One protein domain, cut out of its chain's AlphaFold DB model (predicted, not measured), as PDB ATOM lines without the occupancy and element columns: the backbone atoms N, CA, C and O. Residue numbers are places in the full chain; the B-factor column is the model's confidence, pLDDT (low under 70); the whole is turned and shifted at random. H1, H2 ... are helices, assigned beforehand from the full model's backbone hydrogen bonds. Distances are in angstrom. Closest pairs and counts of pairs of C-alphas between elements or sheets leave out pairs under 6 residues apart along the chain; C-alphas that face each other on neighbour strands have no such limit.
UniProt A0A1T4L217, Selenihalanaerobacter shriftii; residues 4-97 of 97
ATOM      1  N   LYS A   4      27.258   4.452 -74.980       85.81
ATOM      2  CA  LYS A   4      26.580   4.477 -73.672       85.81
ATOM      3  C   LYS A   4      25.803   3.181 -73.398       85.81
ATOM      4  O   LYS A   4      25.824   2.678 -72.286       85.81
ATOM      5  N   MET A   5      25.181   2.616 -74.430       82.69
ATOM      6  CA  MET A   5      24.411   1.370 -74.353       82.69
ATOM      7  C   MET A   5      25.321   0.153 -74.129       82.69
ATOM      8  O   MET A   5      24.992  -0.709 -73.327       82.69
ATOM      9  N   MET A   6      26.501   0.129 -74.761       83.81
ATOM     10  CA  MET A   6      27.534  -0.894 -74.516       83.81
ATOM     11  C   MET A   6      28.013  -0.901 -73.057       83.81
ATOM     12  O   MET A   6      28.128  -1.963 -72.457       83.81
ATOM     13  N   ILE A   7      28.260   0.279 -72.477       90.12
ATOM     14  CA  ILE A   7      28.739   0.411 -71.090       90.12
ATOM     15  C   ILE A   7      27.682  -0.073 -70.089       90.12
ATOM     16  O   ILE A   7      28.015  -0.783 -69.144       90.12
ATOM     17  N   VAL A   8      26.406   0.265 -70.309       90.44
ATOM     18  CA  VAL A   8      25.304  -0.179 -69.437       90.44
ATOM     19  C   VAL A   8      25.145  -1.699 -69.477       90.44
ATOM     20  O   VAL A   8      25.028  -2.323 -68.424       90.44
ATOM     21  N   ILE A   9      25.207  -2.304 -70.667       88.50
ATOM     22  CA  ILE A   9      25.126  -3.764 -70.816       88.50
ATOM     23  C   ILE A   9      26.315  -4.436 -70.120       88.50
ATOM     24  O   ILE A   9      26.122  -5.391 -69.373       88.50
ATOM     25  N   ALA A  10      27.533  -3.914 -70.292       89.44
ATOM     26  CA  ALA A  10      28.718  -4.457 -69.630       89.44
ATOM     27  C   ALA A  10      28.605  -4.407 -68.094       89.44
ATOM     28  O   ALA A  10      28.912  -5.393 -67.431       89.44
ATOM     29  N   LEU A  11      28.105  -3.301 -67.529       92.50
ATOM     30  CA  LEU A  11      27.862  -3.169 -66.087       92.50
ATOM     31  C   LEU A  11      26.806  -4.155 -65.576       92.50
ATOM     32  O   LEU A  11      27.008  -4.774 -64.534       92.50
ATOM     33  N   GLN A  12      25.701  -4.334 -66.304       90.56
ATOM     34  CA  GLN A  12      24.660  -5.294 -65.923       90.56
ATOM     35  C   GLN A  12      25.171  -6.736 -65.948       90.56
ATOM     36  O   GLN A  12      24.914  -7.490 -65.013       90.56
ATOM     37  N   VAL A  13      25.935  -7.109 -66.978       92.06
ATOM     38  CA  VAL A  13      26.554  -8.438 -67.060       92.06
ATOM     39  C   VAL A  13      27.533  -8.647 -65.906       92.06
ATOM     40  O   VAL A  13      27.521  -9.700 -65.276       92.06
ATOM     41  N   LEU A  14      28.337  -7.637 -65.573       93.38
ATOM     42  CA  LEU A  14      29.318  -7.734 -64.494       93.38
ATOM     43  C   LEU A  14      28.643  -7.906 -63.124       93.38
ATOM     44  O   LEU A  14      29.054  -8.763 -62.345       93.38
ATOM     45  N   LEU A  15      27.557  -7.172 -62.860       92.69
ATOM     46  CA  LEU A  15      26.748  -7.344 -61.648       92.69
ATOM     47  C   LEU A  15      26.100  -8.733 -61.568       92.69
ATOM     48  O   LEU A  15      26.100  -9.340 -60.498       92.69
ATOM     49  N   LEU A  16      25.588  -9.257 -62.686       93.62
ATOM     50  CA  LEU A  16      25.018 -10.605 -62.736       93.62
ATOM     51  C   LEU A  16      26.069 -11.674 -62.424       93.62
ATOM     52  O   LEU A  16      25.814 -12.554 -61.606       93.62
ATOM     53  N   VAL A  17      27.258 -11.582 -63.022       93.00
ATOM     54  CA  VAL A  17      28.345 -12.542 -62.777       93.00
ATOM     55  C   VAL A  17      28.791 -12.498 -61.314       93.00
ATOM     56  O   VAL A  17      28.905 -13.547 -60.685       93.00
ATOM     57  N   VAL A  18      28.973 -11.304 -60.742       92.69
ATOM     58  CA  VAL A  18      29.323 -11.150 -59.317       92.69
ATOM     59  C   VAL A  18      28.237 -11.743 -58.414       92.69
ATOM     60  O   VAL A  18      28.559 -12.450 -57.460       92.69
ATOM     61  N   GLY A  19      26.960 -11.518 -58.734       91.06
ATOM     62  CA  GLY A  19      25.836 -12.092 -57.993       91.06
ATOM     63  C   GLY A  19      25.806 -13.622 -58.039       91.06
ATOM     64  O   GLY A  19      25.631 -14.259 -57.003       91.06
ATOM     65  N   ILE A  20      26.034 -14.219 -59.214       90.94
ATOM     66  CA  ILE A  20      26.078 -15.680 -59.388       90.94
ATOM     67  C   ILE A  20      27.239 -16.284 -58.593       90.94
ATOM     68  O   ILE A  20      27.034 -17.252 -57.864       90.94
ATOM     69  N   VAL A  21      28.439 -15.701 -58.688       90.88
ATOM     70  CA  VAL A  21      29.624 -16.185 -57.960       90.88
ATOM     71  C   VAL A  21      29.415 -16.088 -56.449       90.88
ATOM     72  O   VAL A  21      29.710 -17.039 -55.727       90.88
ATOM     73  N   TRP A  22      28.864 -14.973 -55.959       88.06
ATOM     74  CA  TRP A  22      28.551 -14.814 -54.539       88.06
ATOM     75  C   TRP A  22      27.535 -15.855 -54.057       88.06
ATOM     76  O   TRP A  22      27.746 -16.484 -53.020       88.06
ATOM     77  N   TYR A  23      26.466 -16.074 -54.828       81.50
ATOM     78  CA  TYR A  23      25.438 -17.059 -54.504       81.50
ATOM     79  C   TYR A  23      26.013 -18.478 -54.444       81.50
ATOM     80  O   TYR A  23      25.827 -19.168 -53.444       81.50
ATOM     81  N   GLN A  24      26.766 -18.890 -55.466       78.88
ATOM     82  CA  GLN A  24      27.401 -20.209 -55.510       78.88
ATOM     83  C   GLN A  24      28.389 -20.410 -54.356       78.88
ATOM     84  O   GLN A  24      28.381 -21.452 -53.708       78.88
ATOM     85  N   ASN A  25      29.219 -19.410 -54.051       80.44
ATOM     86  CA  ASN A  25      30.188 -19.524 -52.963       80.44
ATOM     87  C   ASN A  25      29.502 -19.663 -51.593       80.44
ATOM     88  O   ASN A  25      29.953 -20.426 -50.739       80.44
ATOM     89  N   ARG A  26      28.383 -18.956 -51.393       74.19
ATOM     90  CA  ARG A  26      27.588 -19.057 -50.165       74.19
ATOM     91  C   ARG A  26      26.968 -20.444 -50.002       74.19
ATOM     92  O   ARG A  26      27.113 -21.039 -48.940       74.19
ATOM     93  N   THR A  27      26.319 -20.972 -51.040       70.31
ATOM     94  CA  THR A  27      25.653 -22.280 -50.956       70.31
ATOM     95  C   THR A  27      26.646 -23.419 -50.733       70.31
ATOM     96  O   THR A  27      26.371 -24.308 -49.933       70.31
ATOM     97  N   ILE A  28      27.821 -23.370 -51.368       72.50
ATOM     98  CA  ILE A  28      28.891 -24.359 -51.164       72.50
ATOM     99  C   ILE A  28      29.405 -24.322 -49.718       72.50
ATOM    100  O   ILE A  28      29.573 -25.372 -49.101       72.50
ATOM    101  N   SER A  29      29.623 -23.127 -49.158       68.00
ATOM    102  CA  SER A  29      30.091 -22.976 -47.775       68.00
ATOM    103  C   SER A  29      29.078 -23.509 -46.761       68.00
ATOM    104  O   SER A  29      29.461 -24.215 -45.826       68.00
ATOM    105  N   ASP A  30      27.796 -23.189 -46.944       67.12
ATOM    106  CA  ASP A  30      26.727 -23.655 -46.057       67.12
ATOM    107  C   ASP A  30      26.589 -25.184 -46.139       67.12
ATOM    108  O   ASP A  30      26.551 -25.861 -45.110       67.12
ATOM    109  N   TYR A  31      26.638 -25.745 -47.350       65.06
ATOM    110  CA  TYR A  31      26.612 -27.191 -47.574       65.06
ATOM    111  C   TYR A  31      27.795 -27.905 -46.910       65.06
ATOM    112  O   TYR A  31      27.624 -28.909 -46.223       65.06
ATOM    113  N   GLN A  32      29.008 -27.365 -47.053       70.75
ATOM    114  CA  GLN A  32      30.203 -27.943 -46.443       70.75
ATOM    115  C   GLN A  32      30.152 -27.888 -44.906       70.75
ATOM    116  O   GLN A  32      30.622 -28.811 -44.236       70.75
ATOM    117  N   ALA A  33      29.582 -26.823 -44.334       68.94
ATOM    118  CA  ALA A  33      29.400 -26.696 -42.890       68.94
ATOM    119  C   ALA A  33      28.374 -27.705 -42.353       68.94
ATOM    120  O   ALA A  33      28.633 -28.365 -41.344       68.94
ATOM    121  N   VAL A  34      27.246 -27.869 -43.051       73.00
ATOM    122  CA  VAL A  34      26.220 -28.866 -42.720       73.00
ATOM    123  C   VAL A  34      26.782 -30.282 -42.820       73.00
ATOM    124  O   VAL A  34      26.676 -31.040 -41.855       73.00
ATOM    125  N   GLY A  35      27.473 -30.601 -43.916       77.44
ATOM    126  CA  GLY A  35      28.109 -31.901 -44.113       77.44
ATOM    127  C   GLY A  35      29.137 -32.231 -43.030       77.44
ATOM    128  O   GLY A  35      29.188 -33.363 -42.565       77.44
ATOM    129  N   ARG A  36      29.916 -31.249 -42.547       82.12
ATOM    130  CA  ARG A  36      30.883 -31.471 -41.455       82.12
ATOM    131  C   ARG A  36      30.201 -31.804 -40.128       82.12
ATOM    132  O   ARG A  36      30.642 -32.720 -39.443       82.12
ATOM    133  N   ALA A  37      29.154 -31.065 -39.768       87.56
ATOM    134  CA  ALA A  37      28.412 -31.308 -38.534       87.56
ATOM    135  C   ALA A  37      27.649 -32.643 -38.583       87.56
ATOM    136  O   ALA A  37      27.703 -33.411 -37.628       87.56
ATOM    137  N   GLY A  38      26.999 -32.955 -39.711       91.44
ATOM    138  CA  GLY A  38      26.336 -34.244 -39.918       91.44
ATOM    139  C   GLY A  38      27.312 -35.419 -39.875       91.44
ATOM    140  O   GLY A  38      27.043 -36.417 -39.210       91.44
ATOM    141  N   LYS A  39      28.487 -35.263 -40.499       93.06
ATOM    142  CA  LYS A  39      29.572 -36.247 -40.445       93.06
ATOM    143  C   LYS A  39      30.046 -36.513 -39.024       93.06
ATOM    144  O   LYS A  39      30.240 -37.666 -38.666       93.06
ATOM    145  N   GLN A  40      30.239 -35.465 -38.226       94.00
ATOM    146  CA  GLN A  40      30.699 -35.625 -36.851       94.00
ATOM    147  C   GLN A  40      29.717 -36.476 -36.033       94.00
ATOM    148  O   GLN A  40      30.130 -37.443 -35.404       94.00
ATOM    149  N   ILE A  41      28.419 -36.170 -36.110       93.62
ATOM    150  CA  ILE A  41      27.379 -36.945 -35.416       93.62
ATOM    151  C   ILE A  41      27.384 -38.402 -35.898       93.62
ATOM    152  O   ILE A  41      27.304 -39.332 -35.096       93.62
ATOM    153  N   TYR A  42      27.515 -38.612 -37.211       93.88
ATOM    154  CA  TYR A  42      27.580 -39.946 -37.797       93.88
ATOM    155  C   TYR A  42      28.794 -40.748 -37.299       93.88
ATOM    156  O   TYR A  42      28.647 -41.909 -36.917       93.88
ATOM    157  N   ASP A  43      29.978 -40.137 -37.272       94.00
ATOM    158  CA  ASP A  43      31.213 -40.780 -36.814       94.00
ATOM    159  C   ASP A  43      31.166 -41.118 -35.312       94.00
ATOM    160  O   ASP A  43      31.731 -42.124 -34.890       94.00
ATOM    161  N   GLU A  44      30.502 -40.296 -34.499       92.44
ATOM    162  CA  GLU A  44      30.421 -40.487 -33.046       92.44
ATOM    163  C   GLU A  44      29.369 -41.531 -32.642       92.44
ATOM    164  O   GLU A  44      29.612 -42.329 -31.734       92.44
ATOM    165  N   ALA A  45      28.210 -41.549 -33.310       90.88
ATOM    166  CA  ALA A  45      27.052 -42.331 -32.872       90.88
ATOM    167  C   ALA A  45      26.646 -43.464 -33.827       90.88
ATOM    168  O   ALA A  45      26.095 -44.472 -33.385       90.88
ATOM    169  N   CYS A  46      26.881 -43.323 -35.134       93.12
ATOM    170  CA  CYS A  46      26.285 -44.206 -36.143       93.12
ATOM    171  C   CYS A  46      27.280 -45.210 -36.738       93.12
ATOM    172  O   CYS A  46      26.904 -46.355 -36.990       93.12
ATOM    173  N   ILE A  47      28.540 -44.813 -36.947       94.12
ATOM    174  CA  ILE A  47      29.524 -45.589 -37.724       94.12
ATOM    175  C   ILE A  47      29.870 -46.954 -37.112       94.12
ATOM    176  O   ILE A  47      30.229 -47.885 -37.831       94.12
ATOM    177  N   SER A  48      29.747 -47.090 -35.790       92.62
ATOM    178  CA  SER A  48      30.044 -48.332 -35.068       92.62
ATOM    179  C   SER A  48      29.093 -49.473 -35.444       92.62
ATOM    180  O   SER A  48      29.506 -50.632 -35.456       92.62
ATOM    181  N   CYS A  49      27.845 -49.141 -35.781       93.00
ATOM    182  CA  CYS A  49      26.819 -50.094 -36.206       93.00
ATOM    183  C   CYS A  49      26.550 -50.037 -37.715       93.00
ATOM    184  O   CYS A  49      26.150 -51.043 -38.295       93.00
ATOM    185  N   HIS A  50      26.774 -48.881 -38.340       92.06
ATOM    186  CA  HIS A  50      26.493 -48.625 -39.745       92.06
ATOM    187  C   HIS A  50      27.746 -48.111 -40.462       92.06
ATOM    188  O   HIS A  50      27.910 -46.897 -40.582       92.06
ATOM    189  N   PRO A  51      28.651 -48.985 -40.932       90.88
ATOM    190  CA  PRO A  51      29.833 -48.554 -41.676       90.88
ATOM    191  C   PRO A  51      29.439 -47.876 -42.995       90.88
ATOM    192  O   PRO A  51      28.437 -48.241 -43.601       90.88
ATOM    193  N   ILE A  52      30.249 -46.925 -43.477       85.50
ATOM    194  CA  ILE A  52      29.934 -46.123 -44.683       85.50
ATOM    195  C   ILE A  52      29.628 -47.008 -45.897       85.50
ATOM    196  O   ILE A  52      28.672 -46.748 -46.617       85.50
ATOM    197  N   THR A  53      30.360 -48.112 -46.056       85.69
ATOM    198  CA  THR A  53      30.156 -49.094 -47.136       85.69
ATOM    199  C   THR A  53      28.761 -49.726 -47.144       85.69
ATOM    200  O   THR A  53      28.370 -50.360 -48.118       85.69
ATOM    201  N   GLU A  54      28.011 -49.627 -46.043       82.19
ATOM    202  CA  GLU A  54      26.625 -50.084 -45.978       82.19
ATOM    203  C   GLU A  54      25.667 -49.144 -46.725       82.19
ATOM    204  O   GLU A  54      24.596 -49.584 -47.148       82.19
ATOM    205  N   PHE A  55      26.030 -47.870 -46.883       82.31
ATOM    206  CA  PHE A  55      25.198 -46.845 -47.509       82.31
ATOM    207  C   PHE A  55      25.471 -46.649 -48.996       82.31
ATOM    208  O   PHE A  55      24.617 -46.069 -49.661       82.31
ATOM    209  N   ASP A  56      26.557 -47.218 -49.531       78.00
ATOM    210  CA  ASP A  56      26.900 -47.146 -50.953       78.00
ATOM    211  C   ASP A  56      25.673 -47.462 -51.839       78.00
ATOM    212  O   ASP A  56      25.189 -48.598 -51.909       78.00
ATOM    213  N   ASN A  57      25.178 -46.442 -52.549       73.31
ATOM    214  CA  ASN A  57      24.007 -46.473 -53.442       73.31
ATOM    215  C   ASN A  57      22.626 -46.661 -52.775       73.31
ATOM    216  O   ASN A  57      21.654 -46.966 -53.473       73.31
ATOM    217  N   ARG A  58      22.487 -46.494 -51.453       72.06
ATOM    218  CA  ARG A  58      21.203 -46.709 -50.760       72.06
ATOM    219  C   ARG A  58      20.245 -45.519 -50.793       72.06
ATOM    220  O   ARG A  58      19.083 -45.731 -50.454       72.06
ATOM    221  N   ASN A  59      20.675 -44.325 -51.225       72.31
ATOM    222  CA  ASN A  59      19.843 -43.116 -51.386       72.31
ATOM    223  C   ASN A  59      18.735 -43.000 -50.319       72.31
ATOM    224  O   ASN A  59      17.544 -42.903 -50.630       72.31
ATOM    225  N   LEU A  60      19.117 -43.071 -49.041       86.25
ATOM    226  CA  LEU A  60      18.161 -43.000 -47.936       86.25
ATOM    227  C   LEU A  60      17.586 -41.592 -47.853       86.25
ATOM    228  O   LEU A  60      18.345 -40.627 -47.824       86.25
ATOM    229  N   SER A  61      16.259 -41.453 -47.787       92.31
ATOM    230  CA  SER A  61      15.665 -40.120 -47.671       92.31
ATOM    231  C   SER A  61      15.987 -39.481 -46.320       92.31
ATOM    232  O   SER A  61      16.141 -40.163 -45.296       92.31
ATOM    233  N   VAL A  62      16.048 -38.150 -46.315       92.69
ATOM    234  CA  VAL A  62      16.290 -37.350 -45.112       92.69
ATOM    235  C   VAL A  62      15.235 -37.683 -44.055       92.69
ATOM    236  O   VAL A  62      15.565 -38.082 -42.944       92.69
ATOM    237  N   GLU A  63      13.953 -37.646 -44.413       95.44
ATOM    238  CA  GLU A  63      12.833 -37.904 -43.502       95.44
ATOM    239  C   GLU A  63      12.878 -39.313 -42.912       95.44
ATOM    240  O   GLU A  63      12.567 -39.511 -41.735       95.44
ATOM    241  N   TYR A  64      13.276 -40.297 -43.722       93.44
ATOM    242  CA  TYR A  64      13.380 -41.675 -43.273       93.44
ATOM    243  C   TYR A  64      14.494 -41.837 -42.238       93.44
ATOM    244  O   TYR A  64      14.276 -42.454 -41.195       93.44
ATOM    245  N   THR A  65      15.651 -41.220 -42.483       94.00
ATOM    246  CA  THR A  65      16.773 -41.219 -41.539       94.00
ATOM    247  C   THR A  65      16.376 -40.551 -40.224       94.00
ATOM    248  O   THR A  65      16.555 -41.137 -39.159       94.00
ATOM    249  N   LYS A  66      15.728 -39.380 -40.287       95.62
ATOM    250  CA  LYS A  66      15.242 -38.663 -39.095       95.62
ATOM    251  C   LYS A  66      14.294 -39.526 -38.268       95.62
ATOM    252  O   LYS A  66      14.435 -39.618 -37.050       95.62
ATOM    253  N   LYS A  67      13.357 -40.203 -38.936       95.44
ATOM    254  CA  LYS A  67      12.405 -41.102 -38.283       95.44
ATOM    255  C   LYS A  67      13.108 -42.262 -37.579       95.44
ATOM    256  O   LYS A  67      12.781 -42.548 -36.434       95.44
ATOM    257  N   LEU A  68      14.071 -42.911 -38.235       94.12
ATOM    258  CA  LEU A  68      14.814 -44.024 -37.638       94.12
ATOM    259  C   LEU A  68      15.626 -43.600 -36.413       94.12
ATOM    260  O   LEU A  68      15.632 -44.321 -35.423       94.12
ATOM    261  N   VAL A  69      16.274 -42.437 -36.459       94.88
ATOM    262  CA  VAL A  69      17.084 -41.929 -35.342       94.88
ATOM    263  C   VAL A  69      16.207 -41.580 -34.130       94.88
ATOM    264  O   VAL A  69      16.551 -41.930 -33.001       94.88
ATOM    265  N   ILE A  70      15.035 -40.970 -34.354       95.81
ATOM    266  CA  ILE A  70      14.086 -40.626 -33.280       95.81
ATOM    267  C   ILE A  70      13.400 -41.876 -32.706       95.81
ATOM    268  O   ILE A  70      13.289 -42.042 -31.490       95.81
ATOM    269  N   GLU A  71      12.867 -42.734 -33.575       95.44
ATOM    270  CA  GLU A  71      11.974 -43.825 -33.171       95.44
ATOM    271  C   GLU A  71      12.715 -45.134 -32.880       95.44
ATOM    272  O   GLU A  71      12.180 -45.986 -32.163       95.44
ATOM    273  N   GLY A  72      13.938 -45.295 -33.385       93.44
ATOM    274  CA  GLY A  72      14.641 -46.574 -33.399       93.44
ATOM    275  C   GLY A  72      13.909 -47.622 -34.246       93.44
ATOM    276  O   GLY A  72      12.761 -47.454 -34.672       93.44
ATOM    277  N   ARG A  73      14.564 -48.755 -34.509       92.75
ATOM    278  CA  ARG A  73      13.917 -49.905 -35.163       92.75
ATOM    279  C   ARG A  73      14.660 -51.204 -34.889       92.75
ATOM    280  O   ARG A  73      15.828 -51.346 -35.235       92.75
ATOM    281  N   GLY A  74      13.947 -52.200 -34.363       93.81
ATOM    282  CA  GLY A  74      14.532 -53.509 -34.070       93.81
ATOM    283  C   GLY A  74      15.654 -53.377 -33.044       93.81
ATOM    284  O   GLY A  74      15.396 -53.012 -31.903       93.81
ATOM    285  N   VAL A  75      16.888 -53.656 -33.465       92.69
ATOM    286  CA  VAL A  75      18.093 -53.523 -32.627       92.69
ATOM    287  C   VAL A  75      18.676 -52.107 -32.609       92.69
ATOM    288  O   VAL A  75      19.532 -51.822 -31.780       92.69
ATOM    289  N   MET A  76      18.224 -51.218 -33.502       93.50
ATOM    290  CA  MET A  76      18.668 -49.826 -33.529       93.50
ATOM    291  C   MET A  76      18.017 -49.058 -32.366       93.50
ATOM    292  O   MET A  76      16.781 -48.963 -32.339       93.50
ATOM    293  N   PRO A  77      18.807 -48.513 -31.418       93.88
ATOM    294  CA  PRO A  77      18.280 -47.726 -30.311       93.88
ATOM    295  C   PRO A  77      17.730 -46.377 -30.794       93.88
ATOM    296  O   PRO A  77      17.922 -45.972 -31.941       93.88
ATOM    297  N   LYS A  78      17.033 -45.686 -29.890       95.00
ATOM    298  CA  LYS A  78      16.584 -44.302 -30.079       95.00
ATOM    299  C   LYS A  78      17.683 -43.340 -29.641       95.00
ATOM    300  O   LYS A  78      18.330 -43.615 -28.635       95.00
ATOM    301  N   TYR A  79      17.790 -42.200 -30.318       93.56
ATOM    302  CA  TYR A  79      18.723 -41.120 -29.982       93.56
ATOM    303  C   TYR A  79      17.951 -39.827 -29.664       93.56
ATOM    304  O   TYR A  79      17.910 -38.910 -30.488       93.56
ATOM    305  N   PRO A  80      17.258 -39.753 -28.509       90.31
ATOM    306  CA  PRO A  80      16.452 -38.585 -28.133       90.31
ATOM    307  C   PRO A  80      17.267 -37.290 -27.974       90.31
ATOM    308  O   PRO A  80      16.699 -36.200 -27.996       90.31
ATOM    309  N   GLU A  81      18.579 -37.397 -27.794       91.25
ATOM    310  CA  GLU A  81      19.514 -36.281 -27.700       91.25
ATOM    311  C   GLU A  81      19.806 -35.616 -29.053       91.25
ATOM    312  O   GLU A  81      20.087 -34.420 -29.073       91.25
ATOM    313  N   ILE A  82      19.674 -36.339 -30.173       92.12
ATOM    314  CA  ILE A  82      19.908 -35.795 -31.518       92.12
ATOM    315  C   ILE A  82      18.620 -35.123 -32.007       92.12
ATOM    316  O   ILE A  82      17.720 -35.763 -32.553       92.12
ATOM    317  N   GLN A  83      18.531 -33.810 -31.806       91.88
ATOM    318  CA  GLN A  83      17.360 -32.995 -32.147       91.88
ATOM    319  C   GLN A  83      17.671 -32.009 -33.278       91.88
ATOM    320  O   GLN A  83      18.776 -31.956 -33.808       91.88
ATOM    321  N   GLU A  84      16.687 -31.218 -33.697       92.12
ATOM    322  CA  GLU A  84      16.948 -30.136 -34.650       92.12
ATOM    323  C   GLU A  84      17.898 -29.080 -34.059       92.12
ATOM    324  O   GLU A  84      17.759 -28.731 -32.887       92.12
ATOM    325  N   PRO A  85      18.821 -28.504 -34.855       91.69
ATOM    326  CA  PRO A  85      19.041 -28.727 -36.292       91.69
ATOM    327  C   PRO A  85      19.987 -29.899 -36.620       91.69
ATOM    328  O   PRO A  85      20.208 -30.207 -37.789       91.69
ATOM    329  N   GLU A  86      20.590 -30.526 -35.613       92.56
ATOM    330  CA  GLU A  86      21.610 -31.577 -35.746       92.56
ATOM    331  C   GLU A  86      21.070 -32.820 -36.452       92.56
ATOM    332  O   GLU A  86      21.727 -33.368 -37.336       92.56
ATOM    333  N   LEU A  87      19.829 -33.191 -36.142       94.50
ATOM    334  CA  LEU A  87      19.127 -34.301 -36.763       94.50
ATOM    335  C   LEU A  87      18.979 -34.126 -38.282       94.50
ATOM    336  O   LEU A  87      19.208 -35.072 -39.036       94.50
ATOM    337  N   SER A  88      18.630 -32.921 -38.745       93.81
ATOM    338  CA  SER A  88      18.558 -32.632 -40.184       93.81
ATOM    339  C   SER A  88      19.938 -32.692 -40.837       93.81
ATOM    340  O   SER A  88      20.076 -33.304 -41.890       93.81
ATOM    341  N   ARG A  89      20.979 -32.157 -40.187       93.56
ATOM    342  CA  ARG A  89      22.359 -32.205 -40.714       93.56
ATOM    343  C   ARG A  89      22.885 -33.635 -40.833       93.56
ATOM    344  O   ARG A  89      23.516 -33.967 -41.832       93.56
ATOM    345  N   LEU A  90      22.613 -34.483 -39.840       93.94
ATOM    346  CA  LEU A  90      22.934 -35.912 -39.883       93.94
ATOM    347  C   LEU A  90      22.217 -36.596 -41.052       93.94
ATOM    348  O   LEU A  90      22.841 -37.313 -41.828       93.94
ATOM    349  N   ALA A  91      20.912 -36.368 -41.184       93.31
ATOM    350  CA  ALA A  91      20.107 -37.004 -42.217       93.31
ATOM    351  C   ALA A  91      20.493 -36.555 -43.636       93.31
ATOM    352  O   ALA A  91      20.528 -37.380 -44.547       93.31
ATOM    353  N   GLU A  92      20.830 -35.279 -43.820       91.44
ATOM    354  CA  GLU A  92      21.370 -34.752 -45.077       91.44
ATOM    355  C   GLU A  92      22.743 -35.342 -45.401       91.44
ATOM    356  O   GLU A  92      22.984 -35.702 -46.549       91.44
ATOM    357  N   TYR A  93      23.620 -35.499 -44.404       90.94
ATOM    358  CA  TYR A  93      24.912 -36.158 -44.597       90.94
ATOM    359  C   TYR A  93      24.742 -37.619 -45.032       90.94
ATOM    360  O   TYR A  93      25.328 -38.023 -46.030       90.94
ATOM    361  N   VAL A  94      23.899 -38.397 -44.342       90.94
ATOM    362  CA  VAL A  94      23.647 -39.811 -44.683       90.94
ATOM    363  C   VAL A  94      23.020 -39.965 -46.070       90.94
ATOM    364  O   VAL A  94      23.329 -40.920 -46.771       90.94
ATOM    365  N   ASN A  95      22.171 -39.027 -46.497       89.50
ATOM    366  CA  ASN A  95      21.589 -39.034 -47.841       89.50
ATOM    367  C   ASN A  95      22.638 -38.862 -48.962       89.50
ATOM    368  O   ASN A  95      22.346 -39.186 -50.111       89.50
ATOM    369  N   GLN A  96      23.828 -38.349 -48.640       85.12
ATOM    370  CA  GLN A  96      24.914 -38.081 -49.589       85.12
ATOM    371  C   GLN A  96      26.000 -39.172 -49.613       85.12
ATOM    372  O   GLN A  96      26.935 -39.045 -50.408       85.12
ATOM    373  N   LEU A  97      25.907 -40.183 -48.740       83.38
ATOM    374  CA  LEU A  97      26.778 -41.368 -48.728       83.38
ATOM    375  C   LEU A  97      26.283 -42.398 -49.751       83.38
ATOM    376  O   LEU A  97      27.139 -42.931 -50.489       83.38
TER     377      LEU A  97
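This is residues 4 to 97 of the 97 residues of a protein of Selenihalanaerobacter shriftii (UniProt A0A1T4L217). One long helix, H1, sticks out as an arm with residues 4 to 30; its last part joins H2, H3 and two long links in a small compact head. There H3 crosses H1, and H2 packs on H3. The printed part has 94 residues with three named helices, H1, H2, H3 in order, all helix by class, extended, with radius of gyration of the C-alphas 19.9 A and spans of 72 by 26 by 20 A.

Start at H1, residues 4 to 46: its residues 34 to 42 alone touch H3, residues 86 to 95, about perpendicular at 81 degrees, closest at the C-alphas of Gly 38 and Leu 90, 3.8 A. H3 touches H2, residues 62 to 71, at a steep tilt of 54 degrees, opposite ways, closest at the C-alphas of Val 62 and Ala 91, 4.8 A. H1 and H2 are apart. In H1, H2 and H3 every O i to N i+4 pair is within hydrogen-bond range.

Find C-alpha 4 at (26.580, 4.477, -73.672); H1 runs 61.5 A to C-alpha 46. H2 spans 14.3 A; H3 spans 14.2 A, ending at C-alpha 95 (21.589, -39.034, -47.841).

The printed part has no cut. Both links are long. Look for pLDDT under 70 at residues 29 to 31 and 33.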